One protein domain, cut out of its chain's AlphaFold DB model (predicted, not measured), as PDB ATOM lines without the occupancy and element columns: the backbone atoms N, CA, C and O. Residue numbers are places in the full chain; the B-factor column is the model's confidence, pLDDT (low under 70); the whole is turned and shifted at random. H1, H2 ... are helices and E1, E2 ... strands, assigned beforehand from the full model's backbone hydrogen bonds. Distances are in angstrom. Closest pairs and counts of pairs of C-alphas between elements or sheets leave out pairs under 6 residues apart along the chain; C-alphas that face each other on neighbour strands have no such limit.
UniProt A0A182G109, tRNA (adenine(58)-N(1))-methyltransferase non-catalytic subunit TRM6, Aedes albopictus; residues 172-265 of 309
ATOM      1  N   LEU A 172      18.344 -41.863  82.105       91.88
ATOM      2  CA  LEU A 172      19.287 -42.952  82.346       91.88
ATOM      3  C   LEU A 172      18.714 -43.951  83.348       91.88
ATOM      4  O   LEU A 172      18.766 -45.150  83.095       91.88
ATOM      5  N   ASP A 173      18.214 -43.447  84.476       92.56
ATOM      6  CA  ASP A 173      17.760 -44.232  85.620       92.56
ATOM      7  C   ASP A 173      16.964 -43.319  86.576       92.56
ATOM      8  O   ASP A 173      17.534 -42.468  87.265       92.56
ATOM      9  N   ALA A 174      15.635 -43.457  86.584       94.00
ATOM     10  CA  ALA A 174      14.746 -42.636  87.409       94.00
ATOM     11  C   ALA A 174      14.825 -42.983  88.910       94.00
ATOM     12  O   ALA A 174      14.600 -42.113  89.757       94.00
ATOM     13  N   ASP A 175      15.204 -44.218  89.247       91.81
ATOM     14  CA  ASP A 175      15.314 -44.689  90.630       91.81
ATOM     15  C   ASP A 175      16.571 -44.102  91.291       91.81
ATOM     16  O   ASP A 175      16.532 -43.661  92.440       91.81
ATOM     17  N   LYS A 176      17.656 -43.934  90.520       88.56
ATOM     18  CA  LYS A 176      18.861 -43.165  90.904       88.56
ATOM     19  C   LYS A 176      18.642 -41.657  91.101       88.56
ATOM     20  O   LYS A 176      19.584 -40.946  91.462       88.56
ATOM     21  N   VAL A 177      17.431 -41.153  90.868       93.19
ATOM     22  CA  VAL A 177      16.986 -39.815  91.298       93.19
ATOM     23  C   VAL A 177      15.717 -39.864  92.151       93.19
ATOM     24  O   VAL A 177      15.031 -38.856  92.284       93.19
ATOM     25  N   MET A 178      15.419 -41.011  92.771       92.94
ATOM     26  CA  MET A 178      14.291 -41.214  93.690       92.94
ATOM     27  C   MET A 178      12.926 -40.781  93.118       92.94
ATOM     28  O   MET A 178      12.093 -40.236  93.839       92.94
ATOM     29  N   GLY A 179      12.694 -40.936  91.811       93.25
ATOM     30  CA  GLY A 179      11.445 -40.477  91.192       93.25
ATOM     31  C   GLY A 179      11.308 -38.947  91.057       93.25
ATOM     32  O   GLY A 179      10.276 -38.469  90.582       93.25
ATOM     33  N   VAL A 180      12.350 -38.164  91.367       93.69
ATOM     34  CA  VAL A 180      12.347 -36.699  91.217       93.69
ATOM     35  C   VAL A 180      12.479 -36.289  89.745       93.69
ATOM     36  O   VAL A 180      13.564 -36.291  89.159       93.69
ATOM     37  N   ARG A 181      11.361 -35.854  89.157       93.94
ATOM     38  CA  ARG A 181      11.335 -35.176  87.853       93.94
ATOM     39  C   ARG A 181      11.735 -33.704  87.970       93.94
ATOM     40  O   ARG A 181      11.710 -33.115  89.049       93.94
ATOM     41  N   PHE A 182      12.034 -33.069  86.835       94.94
ATOM     42  CA  PHE A 182      12.406 -31.649  86.794       94.94
ATOM     43  C   PHE A 182      11.301 -30.697  87.298       94.94
ATOM     44  O   PHE A 182      11.606 -29.695  87.944       94.94
ATOM     45  N   ASP A 183      10.027 -30.989  87.030       96.94
ATOM     46  CA  ASP A 183       8.899 -30.204  87.542       96.94
ATOM     47  C   ASP A 183       8.783 -30.320  89.070       96.94
ATOM     48  O   ASP A 183       8.704 -29.302  89.755       96.94
ATOM     49  N   THR A 184       8.904 -31.533  89.619       96.44
ATOM     50  CA  THR A 184       8.959 -31.780  91.068       96.44
ATOM     51  C   THR A 184      10.144 -31.060  91.712       96.44
ATOM     52  O   THR A 184       9.976 -30.381  92.721       96.44
ATOM     53  N   LEU A 185      11.331 -31.127  91.098       96.75
ATOM     54  CA  LEU A 185      12.524 -30.401  91.543       96.75
ATOM     55  C   LEU A 185      12.303 -28.879  91.553       96.75
ATOM     56  O   LEU A 185      12.720 -28.203  92.488       96.75
ATOM     57  N   SER A 186      11.612 -28.343  90.543       96.62
ATOM     58  CA  SER A 186      11.281 -26.913  90.457       96.62
ATOM     59  C   SER A 186      10.327 -26.475  91.573       96.62
ATOM     60  O   SER A 186      10.494 -25.387  92.128       96.62
ATOM     61  N   GLN A 187       9.373 -27.335  91.953       97.69
ATOM     62  CA  GLN A 187       8.491 -27.096  93.098       97.69
ATOM     63  C   GLN A 187       9.257 -27.170  94.425       97.69
ATOM     64  O   GLN A 187       9.140 -26.255  95.231       97.69
ATOM     65  N   ILE A 188      10.103 -28.188  94.629       96.62
ATOM     66  CA  ILE A 188      10.953 -28.318  95.830       96.62
ATOM     67  C   ILE A 188      11.796 -27.053  96.041       96.62
ATOM     68  O   ILE A 188      11.820 -26.505  97.141       96.62
ATOM     69  N   ILE A 189      12.450 -26.555  94.987       96.88
ATOM     70  CA  ILE A 189      13.254 -25.330  95.055       96.88
ATOM     71  C   ILE A 189      12.378 -24.116  95.399       96.88
ATOM     72  O   ILE A 189      12.710 -23.392  96.335       96.88
ATOM     73  N   SER A 190      11.241 -23.934  94.722       96.81
ATOM     74  CA  SER A 190      10.324 -22.808  94.975       96.81
ATOM     75  C   SER A 190       9.775 -22.798  96.407       96.81
ATOM     76  O   SER A 190       9.824 -21.768  97.073       96.81
ATOM     77  N   TYR A 191       9.313 -23.947  96.913       97.56
ATOM     78  CA  TYR A 191       8.773 -24.065  98.273       97.56
ATOM     79  C   TYR A 191       9.845 -23.994  99.371       97.56
ATOM     80  O   TYR A 191       9.523 -23.642 100.501       97.56
ATOM     81  N   SER A 192      11.113 -24.292  99.065       96.81
ATOM     82  CA  SER A 192      12.202 -24.218 100.052       96.81
ATOM     83  C   SER A 192      12.609 -22.792 100.447       96.81
ATOM     84  O   SER A 192      13.329 -22.622 101.430       96.81
ATOM     85  N   GLY A 193      12.215 -21.773  99.672       95.19
ATOM     86  CA  GLY A 193      12.647 -20.386  99.886       95.19
ATOM     87  C   GLY A 193      14.156 -20.154  99.712       95.19
ATOM     88  O   GLY A 193      14.676 -19.135 100.169       95.19
ATOM     89  N   VAL A 194      14.880 -21.091  99.081       96.88
ATOM     90  CA  VAL A 194      16.332 -20.986  98.884       96.88
ATOM     91  C   VAL A 194      16.696 -19.758  98.044       96.88
ATOM     92  O   VAL A 194      16.181 -19.551  96.946       96.88
ATOM     93  N   CYS A 195      17.609 -18.937  98.562       95.62
ATOM     94  CA  CYS A 195      18.065 -17.703  97.927       95.62
ATOM     95  C   CYS A 195      19.536 -17.406  98.279       95.62
ATOM     96  O   CYS A 195      20.197 -18.194  98.953       95.62
ATOM     97  N   GLY A 196      20.070 -16.270  97.820       96.81
ATOM     98  CA  GLY A 196      21.476 -15.890  98.025       96.81
ATOM     99  C   GLY A 196      21.876 -15.534  99.468       96.81
ATOM    100  O   GLY A 196      23.058 -15.304  99.722       96.81
ATOM    101  N   ILE A 197      20.930 -15.492 100.414       95.56
ATOM    102  CA  ILE A 197      21.163 -15.106 101.815       95.56
ATOM    103  C   ILE A 197      20.621 -16.201 102.745       95.56
ATOM    104  O   ILE A 197      19.539 -16.733 102.519       95.56
ATOM    105  N   GLY A 198      21.365 -16.526 103.808       94.38
ATOM    106  CA  GLY A 198      20.924 -17.443 104.866       94.38
ATOM    107  C   GLY A 198      21.728 -18.742 104.980       94.38
ATOM    108  O   GLY A 198      22.822 -18.892 104.433       94.38
ATOM    109  N   ARG A 199      21.202 -19.689 105.759       97.12
ATOM    110  CA  ARG A 199      21.798 -21.015 105.972       97.12
ATOM    111  C   ARG A 199      20.717 -22.063 105.760       97.12
ATOM    112  O   ARG A 199      19.745 -22.094 106.505       97.12
ATOM    113  N   PHE A 200      20.897 -22.900 104.748       97.94
ATOM    114  CA  PHE A 200      19.923 -23.906 104.343       97.94
ATOM    115  C   PHE A 200      20.384 -25.290 104.789       97.94
ATOM    116  O   PHE A 200      21.565 -25.621 104.669       97.94
ATOM    117  N   LEU A 201      19.450 -26.099 105.285       97.00
ATOM    118  CA  LEU A 201      19.673 -27.500 105.621       97.00
ATOM    119  C   LEU A 201      18.941 -28.365 104.597       97.00
ATOM    120  O   LEU A 201      17.745 -28.189 104.380       97.00
ATOM    121  N   LEU A 202      19.655 -29.297 103.977       96.38
ATOM    122  CA  LEU A 202      19.104 -30.252 103.025       96.38
ATOM    123  C   LEU A 202      19.531 -31.654 103.438       96.38
ATOM    124  O   LEU A 202      20.724 -31.948 103.447       96.38
ATOM    125  N   TYR A 203      18.565 -32.521 103.725       95.06
ATOM    126  CA  TYR A 203      18.792 -33.959 103.796       95.06
ATOM    127  C   TYR A 203      18.372 -34.609 102.476       95.06
ATOM    128  O   TYR A 203      17.254 -34.386 102.010       95.06
ATOM    129  N   GLU A 204      19.241 -35.426 101.884       92.06
ATOM    130  CA  GLU A 204      18.866 -36.294 100.768       92.06
ATOM    131  C   GLU A 204      19.512 -37.685 100.870       92.06
ATOM    132  O   GLU A 204      20.575 -37.856 101.463       92.06
ATOM    133  N   SER A 205      18.854 -38.691 100.285       87.50
ATOM    134  CA  SER A 205      19.253 -40.103 100.372       87.50
ATOM    135  C   SER A 205      19.558 -40.739  99.006       87.50
ATOM    136  O   SER A 205      19.424 -41.953  98.853       87.50
ATOM    137  N   GLY A 206      20.008 -39.947  98.022       84.00
ATOM    138  CA  GLY A 206      20.679 -40.501  96.839       84.00
ATOM    139  C   GLY A 206      20.182 -40.039  95.470       84.00
ATOM    140  O   GLY A 206      20.048 -40.862  94.571       84.00
ATOM    141  N   THR A 207      19.966 -38.739  95.256       92.94
ATOM    142  CA  THR A 207      19.708 -38.165  93.918       92.94
ATOM    143  C   THR A 207      20.978 -37.917  93.093       92.94
ATOM    144  O   THR A 207      20.996 -37.082  92.187       92.94
ATOM    145  N   ASN A 208      22.084 -38.596  93.411       93.12
ATOM    146  CA  ASN A 208      23.408 -38.372  92.820       93.12
ATOM    147  C   ASN A 208      23.894 -36.908  92.917       93.12
ATOM    148  O   ASN A 208      24.650 -36.412  92.068       93.12
ATOM    149  N   GLY A 209      23.473 -36.218  93.983       94.00
ATOM    150  CA  GLY A 209      23.767 -34.815  94.252       94.00
ATOM    151  C   GLY A 209      22.892 -33.820  93.484       94.00
ATOM    152  O   GLY A 209      23.258 -32.647  93.418       94.00
ATOM    153  N   LEU A 210      21.790 -34.247  92.848       96.69
ATOM    154  CA  LEU A 210      20.947 -33.378  92.017       96.69
ATOM    155  C   LEU A 210      20.252 -32.286  92.842       96.69
ATOM    156  O   LEU A 210      20.278 -31.123  92.438       96.69
ATOM    157  N   LEU A 211      19.681 -32.630  94.001       96.56
ATOM    158  CA  LEU A 211      19.080 -31.645  94.910       96.56
ATOM    159  C   LEU A 211      20.110 -30.629  95.441       96.56
ATOM    160  O   LEU A 211      19.885 -29.434  95.244       96.56
ATOM    161  N   PRO A 212      21.256 -31.014  96.040       96.38
ATOM    162  CA  PRO A 212      22.237 -30.036  96.505       96.38
ATOM    163  C   PRO A 212      22.854 -29.228  95.355       96.38
ATOM    164  O   PRO A 212      23.133 -28.045  95.538       96.38
ATOM    165  N   ALA A 213      22.999 -29.795  94.150       97.25
ATOM    166  CA  ALA A 213      23.381 -29.016  92.970       97.25
ATOM    167  C   ALA A 213      22.323 -27.954  92.623       97.25
ATOM    168  O   ALA A 213      22.680 -26.815  92.329       97.25
ATOM    169  N   ALA A 214      21.032 -28.293  92.695       97.56
ATOM    170  CA  ALA A 214      19.944 -27.350  92.454       97.56
ATOM    171  C   ALA A 214      19.895 -26.235  93.513       97.56
ATOM    172  O   ALA A 214      19.776 -25.069  93.148       97.56
ATOM    173  N   PHE A 215      20.086 -26.556  94.797       97.56
ATOM    174  CA  PHE A 215      20.181 -25.555  95.867       97.56
ATOM    175  C   PHE A 215      21.379 -24.610  95.665       97.56
ATOM    176  O   PHE A 215      21.205 -23.395  95.718       97.56
ATOM    177  N   ILE A 216      22.576 -25.130  95.363       97.44
ATOM    178  CA  ILE A 216      23.766 -24.297  95.088       97.44
ATOM    179  C   ILE A 216      23.594 -23.447  93.818       97.44
ATOM    180  O   ILE A 216      24.053 -22.305  93.781       97.44
ATOM    181  N   ASN A 217      22.890 -23.956  92.802       97.19
ATOM    182  CA  ASN A 217      22.526 -23.176  91.620       97.19
ATOM    183  C   ASN A 217      21.601 -21.999  91.978       97.19
ATOM    184  O   ASN A 217      21.832 -20.889  91.507       97.19
ATOM    185  N   SER A 218      20.583 -22.227  92.814       96.75
ATOM    186  CA  SER A 218      19.621 -21.197  93.243       96.75
ATOM    187  C   SER A 218      20.203 -20.179  94.230       96.75
ATOM    188  O   SER A 218      19.813 -19.016  94.203       96.75
ATOM    189  N   ILE A 219      21.177 -20.579  95.056       97.00
ATOM    190  CA  ILE A 219      21.986 -19.662  95.881       97.00
ATOM    191  C   ILE A 219      22.802 -18.691  95.002       97.00
ATOM    192  O   ILE A 219      23.124 -17.585  95.438       97.00
ATOM    193  N   GLY A 220      23.124 -19.073  93.761       95.31
ATOM    194  CA  GLY A 220      23.881 -18.252  92.815       95.31
ATOM    195  C   GLY A 220      25.383 -18.198  93.114       95.31
ATOM    196  O   GLY A 220      25.879 -18.854  94.030       95.31
ATOM    197  N   ALA A 221      26.133 -17.449  92.307       94.50
ATOM    198  CA  ALA A 221      27.535 -17.108  92.572       94.50
ATOM    199  C   ALA A 221      27.624 -15.696  93.166       94.50
ATOM    200  O   ALA A 221      26.727 -14.891  92.920       94.50
ATOM    201  N   HIS A 222      28.716 -15.385  93.866       95.25
ATOM    202  CA  HIS A 222      28.952 -14.098  94.532       95.25
ATOM    203  C   HIS A 222      27.907 -13.790  95.612       95.25
ATOM    204  O   HIS A 222      27.337 -12.702  95.669       95.25
ATOM    205  N   THR A 223      27.629 -14.790  96.449       95.56
ATOM    206  CA  THR A 223      26.626 -14.737  97.527       95.56
ATOM    207  C   THR A 223      27.154 -15.367  98.821       95.56
ATOM    208  O   THR A 223      28.119 -16.133  98.808       95.56
ATOM    209  N   GLU A 224      26.541 -15.054  99.962       93.88
ATOM    210  CA  GLU A 224      27.044 -15.487 101.280       93.88
ATOM    211  C   GLU A 224      26.342 -16.733 101.836       93.88
ATOM    212  O   GLU A 224      26.823 -17.341 102.800       93.88
ATOM    213  N   ALA A 225      25.211 -17.134 101.244       96.94
ATOM    214  CA  ALA A 225      24.443 -18.266 101.742       96.94
ATOM    215  C   ALA A 225      25.211 -19.593 101.702       96.94
ATOM    216  O   ALA A 225      25.965 -19.892 100.771       96.94
ATOM    217  N   LYS A 226      24.965 -20.421 102.721       97.44
ATOM    218  CA  LYS A 226      25.587 -21.742 102.882       97.44
ATOM    219  C   LYS A 226      24.540 -22.846 102.864       97.44
ATOM    220  O   LYS A 226      23.450 -22.682 103.410       97.44
ATOM    221  N   LEU A 227      24.907 -23.983 102.281       97.81
ATOM    222  CA  LEU A 227      24.115 -25.206 102.271       97.81
ATOM    223  C   LEU A 227      24.803 -26.258 103.140       97.81
ATOM    224  O   LEU A 227      25.927 -26.668 102.848       97.81
ATOM    225  N   VAL A 228      24.109 -26.728 104.172       97.38
ATOM    226  CA  VAL A 228      24.474 -27.936 104.913       97.38
ATOM    227  C   VAL A 228      23.741 -29.109 104.268       97.38
ATOM    228  O   VAL A 228      22.527 -29.250 104.397       97.38
ATOM    229  N   HIS A 229      24.484 -29.932 103.535       96.44
ATOM    230  CA  HIS A 229      23.992 -31.134 102.871       96.44
ATOM    231  C   HIS A 229      24.207 -32.349 103.785       96.44
ATOM    232  O   HIS A 229      25.305 -32.903 103.862       96.44
ATOM    233  N   MET A 230      23.155 -32.764 104.481       96.00
ATOM    234  CA  MET A 230      23.136 -34.007 105.242       96.00
ATOM    235  C   MET A 230      22.884 -35.193 104.311       96.00
ATOM    236  O   MET A 230      21.942 -35.176 103.521       96.00
ATOM    237  N   HIS A 231      23.689 -36.242 104.443       95.06
ATOM    238  CA  HIS A 231      23.531 -37.477 103.676       95.06
ATOM    239  C   HIS A 231      23.681 -38.710 104.581       95.06
ATOM    240  O   HIS A 231      24.400 -38.654 105.586       95.06
ATOM    241  N   PRO A 232      23.050 -39.846 104.242       92.56
ATOM    242  CA  PRO A 232      23.375 -41.128 104.845       92.56
ATOM    243  C   PRO A 232      24.694 -41.682 104.279       92.56
ATOM    244  O   PRO A 232      25.166 -41.280 103.212       92.56
ATOM    245  N   GLY A 233      25.281 -42.646 104.989       88.38
ATOM    246  CA  GLY A 233      26.472 -43.373 104.544       88.38
ATOM    247  C   GLY A 233      27.775 -42.563 104.568       88.38
ATOM    248  O   GLY A 233      27.813 -41.381 104.902       88.38
ATOM    249  N   ASN A 234      28.881 -43.229 104.231       88.19
ATOM    250  CA  ASN A 234      30.229 -42.707 104.479       88.19
ATOM    251  C   ASN A 234      30.647 -41.553 103.550       88.19
ATOM    252  O   ASN A 234      31.506 -40.762 103.925       88.19
ATOM    253  N   VAL A 235      30.066 -41.449 102.349       91.00
ATOM    254  CA  VAL A 235      30.465 -40.471 101.322       91.00
ATOM    255  C   VAL A 235      29.229 -39.845 100.683       91.00
ATOM    256  O   VAL A 235      28.360 -40.553 100.178       91.00
ATOM    257  N   ALA A 236      29.171 -38.512 100.664       92.44
ATOM    258  CA  ALA A 236      28.127 -37.767  99.967       92.44
ATOM    259  C   ALA A 236      28.207 -37.995  98.450       92.44
ATOM    260  O   ALA A 236      29.272 -37.836  97.848       92.44
ATOM    261  N   GLN A 237      27.073 -38.257  97.805       92.31
ATOM    262  CA  GLN A 237      27.003 -38.235  96.347       92.31
ATOM    263  C   GLN A 237      27.072 -36.780  95.854       92.31
ATOM    264  O   GLN A 237      26.252 -35.947  96.231       92.31
ATOM    265  N   LYS A 238      28.070 -36.455  95.022       92.75
ATOM    266  CA  LYS A 238      28.319 -35.082  94.529       92.75
ATOM    267  C   LYS A 238      28.399 -34.970  93.004       92.75
ATOM    268  O   LYS A 238      28.838 -33.940  92.496       92.75
ATOM    269  N   GLN A 239      27.988 -36.002  92.263       94.06
ATOM    270  CA  GLN A 239      28.200 -36.071  90.813       94.06
ATOM    271  C   GLN A 239      27.535 -34.903  90.071       94.06
ATOM    272  O   GLN A 239      28.186 -34.272  89.245       94.06
ATOM    273  N   ALA A 240      26.283 -34.556  90.398       96.00
ATOM    274  CA  ALA A 240      25.616 -33.411  89.771       96.00
ATOM    275  C   ALA A 240      26.227 -32.055  90.183       96.00
ATOM    276  O   ALA A 240      26.257 -31.134  89.372       96.00
ATOM    277  N   ILE A 241      26.760 -31.935  91.408       95.50
ATOM    278  CA  ILE A 241      27.438 -30.714  91.884       95.50
ATOM    279  C   ILE A 241      28.721 -30.482  91.073       95.50
ATOM    280  O   ILE A 241      28.950 -29.385  90.573       95.50
ATOM    281  N   GLN A 242      29.529 -31.533  90.899       94.88
ATOM    282  CA  GLN A 242      30.726 -31.505  90.053       94.88
ATOM    283  C   GLN A 242      30.363 -31.215  88.590       94.88
ATOM    284  O   GLN A 242      31.028 -30.422  87.930       94.88
ATOM    285  N   ALA A 243      29.271 -31.813  88.109       96.75
ATOM    286  CA  ALA A 243      28.806 -31.674  86.737       96.75
ATOM    287  C   ALA A 243      28.295 -30.281  86.358       96.75
ATOM    288  O   ALA A 243      28.199 -29.990  85.171       96.75
ATOM    289  N   MET A 244      27.965 -29.422  87.322       96.50
ATOM    290  CA  MET A 244      27.532 -28.047  87.059       96.50
ATOM    291  C   MET A 244      28.686 -27.079  86.747       96.50
ATOM    292  O   MET A 244      28.421 -25.932  86.391       96.50
ATOM    293  N   ASN A 245      29.950 -27.513  86.867       95.38
ATOM    294  CA  ASN A 245      31.150 -26.673  86.708       95.38
ATOM    295  C   ASN A 245      31.087 -25.384  87.551       95.38
ATOM    296  O   ASN A 245      31.463 -24.299  87.097       95.38
ATOM    297  N   PHE A 246      30.556 -25.490  88.771       95.56
ATOM    298  CA  PHE A 246      30.483 -24.373  89.705       95.56
ATOM    299  C   PHE A 246      31.881 -23.839  90.050       95.56
ATOM    300  O   PHE A 246      32.852 -24.596  90.117       95.56
ATOM    301  N   LYS A 247      31.978 -22.533  90.323       93.94
ATOM    302  CA  LYS A 247      33.231 -21.925  90.806       93.94
ATOM    303  C   LYS A 247      33.620 -22.504  92.179       93.94
ATOM    304  O   LYS A 247      32.714 -22.856  92.937       93.94
ATOM    305  N   PRO A 248      34.916 -22.524  92.557       94.12
ATOM    306  CA  PRO A 248      35.365 -22.997  93.876       94.12
ATOM    307  C   PRO A 248      34.592 -22.378  95.052       94.12
ATOM    308  O   PRO A 248      34.046 -23.111  95.870       94.12
ATOM    309  N   GLU A 249      34.395 -21.056  95.027       94.38
ATOM    310  CA  GLU A 249      33.534 -20.282  95.943       94.38
ATOM    311  C   GLU A 249      32.156 -20.934  96.185       94.38
ATOM    312  O   GLU A 249      31.682 -21.057  97.315       94.38
ATOM    313  N   GLN A 250      31.497 -21.403  95.123       95.12
ATOM    314  CA  GLN A 250      30.184 -22.034  95.222       95.12
ATOM    315  C   GLN A 250      30.261 -23.453  95.802       95.12
ATOM    316  O   GLN A 250      29.353 -23.856  96.529       95.12
ATOM    317  N   LEU A 251      31.329 -24.196  95.493       94.62
ATOM    318  CA  LEU A 251      31.563 -25.554  95.991       94.62
ATOM    319  C   LEU A 251      31.860 -25.558  97.498       94.62
ATOM    320  O   LEU A 251      31.321 -26.394  98.221       94.62
ATOM    321  N   GLU A 252      32.654 -24.601  97.977       94.62
ATOM    322  CA  GLU A 252      33.040 -24.446  99.389       94.62
ATOM    323  C   GLU A 252      31.849 -24.117 100.306       94.62
ATOM    324  O   GLU A 252      31.829 -24.503 101.476       94.62
ATOM    325  N   ARG A 253      30.803 -23.474  99.773       94.25
ATOM    326  CA  ARG A 253      29.553 -23.197 100.506       94.25
ATOM    327  C   ARG A 253      28.638 -24.424 100.647       94.25
ATOM    328  O   ARG A 253      27.649 -24.342 101.376       94.25
ATOM    329  N   CYS A 254      28.952 -25.551  99.995       95.69
ATOM    330  CA  CYS A 254      28.234 -26.825 100.120       95.69
ATOM    331  C   CYS A 254      28.919 -27.757 101.136       95.69
ATOM    332  O   CYS A 254      29.685 -28.665 100.788       95.69
ATOM    333  N   ILE A 255      28.618 -27.545 102.415       95.25
ATOM    334  CA  ILE A 255      29.165 -28.320 103.530       95.25
ATOM    335  C   ILE A 255      28.401 -29.643 103.610       95.25
ATOM    336  O   ILE A 255      27.244 -29.671 104.016       95.25
ATOM    337  N   SER A 256      29.022 -30.751 103.201       95.12
ATOM    338  CA  SER A 256      28.387 -32.076 103.280       95.12
ATOM    339  C   SER A 256      28.753 -32.791 104.575       95.12
ATOM    340  O   SER A 256      29.935 -32.858 104.909       95.12
ATOM    341  N   VAL A 257      27.759 -33.332 105.281       95.31
ATOM    342  CA  VAL A 257      27.925 -33.947 106.603       95.31
ATOM    343  C   VAL A 257      27.167 -35.275 106.671       95.31
ATOM    344  O   VAL A 257      26.016 -35.369 106.248       95.31
ATOM    345  N   ASN A 258      27.798 -36.301 107.242       95.19
ATOM    346  CA  ASN A 258      27.159 -37.593 107.486       95.19
ATOM    347  C   ASN A 258      26.115 -37.462 108.612       95.19
ATOM    348  O   ASN A 258      26.449 -37.053 109.728       95.19
ATOM    349  N   LEU A 259      24.864 -37.845 108.333       94.75
ATOM    350  CA  LEU A 259      23.744 -37.802 109.281       94.75
ATOM    351  C   LEU A 259      24.054 -38.545 110.592       94.75
ATOM    352  O   LEU A 259      23.788 -38.021 111.671       94.75
ATOM    353  N   TYR A 260      24.663 -39.731 110.520       93.88
ATOM    354  CA  TYR A 260      24.987 -40.533 111.703       93.88
ATOM    355  C   TYR A 260      26.039 -39.869 112.595       93.88
ATOM    356  O   TYR A 260      25.983 -40.027 113.813       93.88
ATOM    357  N   SER A 261      26.972 -39.103 112.018       92.88
ATOM    358  CA  SER A 261      27.930 -38.317 112.802       92.88
ATOM    359  C   SER A 261      27.220 -37.207 113.575       92.88
ATOM    360  O   SER A 261      27.455 -37.061 114.771       92.88
ATOM    361  N   VAL A 262      26.301 -36.475 112.930       92.06
ATOM    362  CA  VAL A 262      25.518 -35.414 113.591       92.06
ATOM    363  C   VAL A 262      24.648 -35.984 114.714       92.06
ATOM    364  O   VAL A 262      24.689 -35.475 115.830       92.06
ATOM    365  N   LEU A 263      23.928 -37.082 114.457       92.75
ATOM    366  CA  LEU A 263      23.117 -37.755 115.477       92.75
ATOM    367  C   LEU A 263      23.972 -38.261 116.649       92.75
ATOM    368  O   LEU A 263      23.594 -38.083 117.804       92.75
ATOM    369  N   ARG A 264      25.148 -38.848 116.377       93.44
ATOM    370  CA  ARG A 264      26.075 -39.301 117.426       93.44
ATOM    371  C   ARG A 264      26.511 -38.149 118.329       93.44
ATOM    372  O   ARG A 264      26.447 -38.309 119.543       93.44
ATOM    373  N   HIS A 265      26.919 -37.015 117.756       91.56
ATOM    374  CA  HIS A 265      27.297 -35.835 118.538       91.56
ATOM    375  C   HIS A 265      26.122 -35.318 119.376       91.56
ATOM    376  O   HIS A 265      26.273 -35.155 120.583       91.56
TER     377      HIS A 265
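Overview. This is residues 172 to 265 of the 309 residues of the protein "tRNA (adenine(58)-N(1))-methyltransferase non-catalytic subunit TRM6" of Aedes albopictus (UniProt A0A182G109). A small sheet of three parallel strands, E1, E2 and E3, has helix H2 packed along E2 on one face; H1 packs on one side of H2 and the short H3 on another. The short H4 only grazes the sheet, and H5 runs on from the end of E3. The 94 printed residues are mixed in class, in the order H1 E1 H2 E2 H3 H4 E3 H5, with sheet order E1 E2 E3. The whole is compact, with a radius of gyration of the C-alphas of 12.8 A and spans of 36 by 33 by 25 A.

Arrangement. H1, residues 182 to 192, touches H2, residues 210 to 219, at a steep tilt of 51 degrees, the same way; their closest C-alphas, of Ile 189 and Phe 215, are 7.0 A apart. E1, residues 199 to 203, is parallel to E2, residues 226 to 231, at 16 degrees, with N 200 and O 226 2.9 A apart. H2 is over E2 at a height over the sheet of 9.4 A, along the strands at 6 degrees on the local plane. E1, H2 and E2 form a strand-helix-strand unit, two parallel neighbour strands with a helix between, its crossover right-handed. H3, residues 239 to 243, touches H2, the closest C-alphas being those of Ala 213 and Ile 241, 4.5 A. H4, residues 248 to 252, is close to H2 but not clearly touching: the closest C-alphas, of Ile 216 and Gln 250, are 6.8 A apart. E3, residues 254 to 258, is parallel to E2 at 27 degrees, with N 229 and O 255 2.8 A apart; E2, H3, H4 and E3 form a second right-handed unit. H5, residues 259 to 265, only grazes the sheet with residues 259 to 262. In H1 to H5 every O i to N i+4 pair is within hydrogen-bond range.

Along the chain. H1 begins at C-alpha 182 (12.406, -31.649, 86.794) and is 15.2 A long, H2 14.3 A, E1 13.5 A, E2 15.9 A, E3 13.1 A. H5, 10.1 A, ends at C-alpha 265 (27.297, -35.835, 118.538).

Size, cuts and confidence. The C-alphas farthest apart, of Leu 172 and His 265, are 37.7 A apart. The printed part has no cut, no link is long, and no printed residue is under 70.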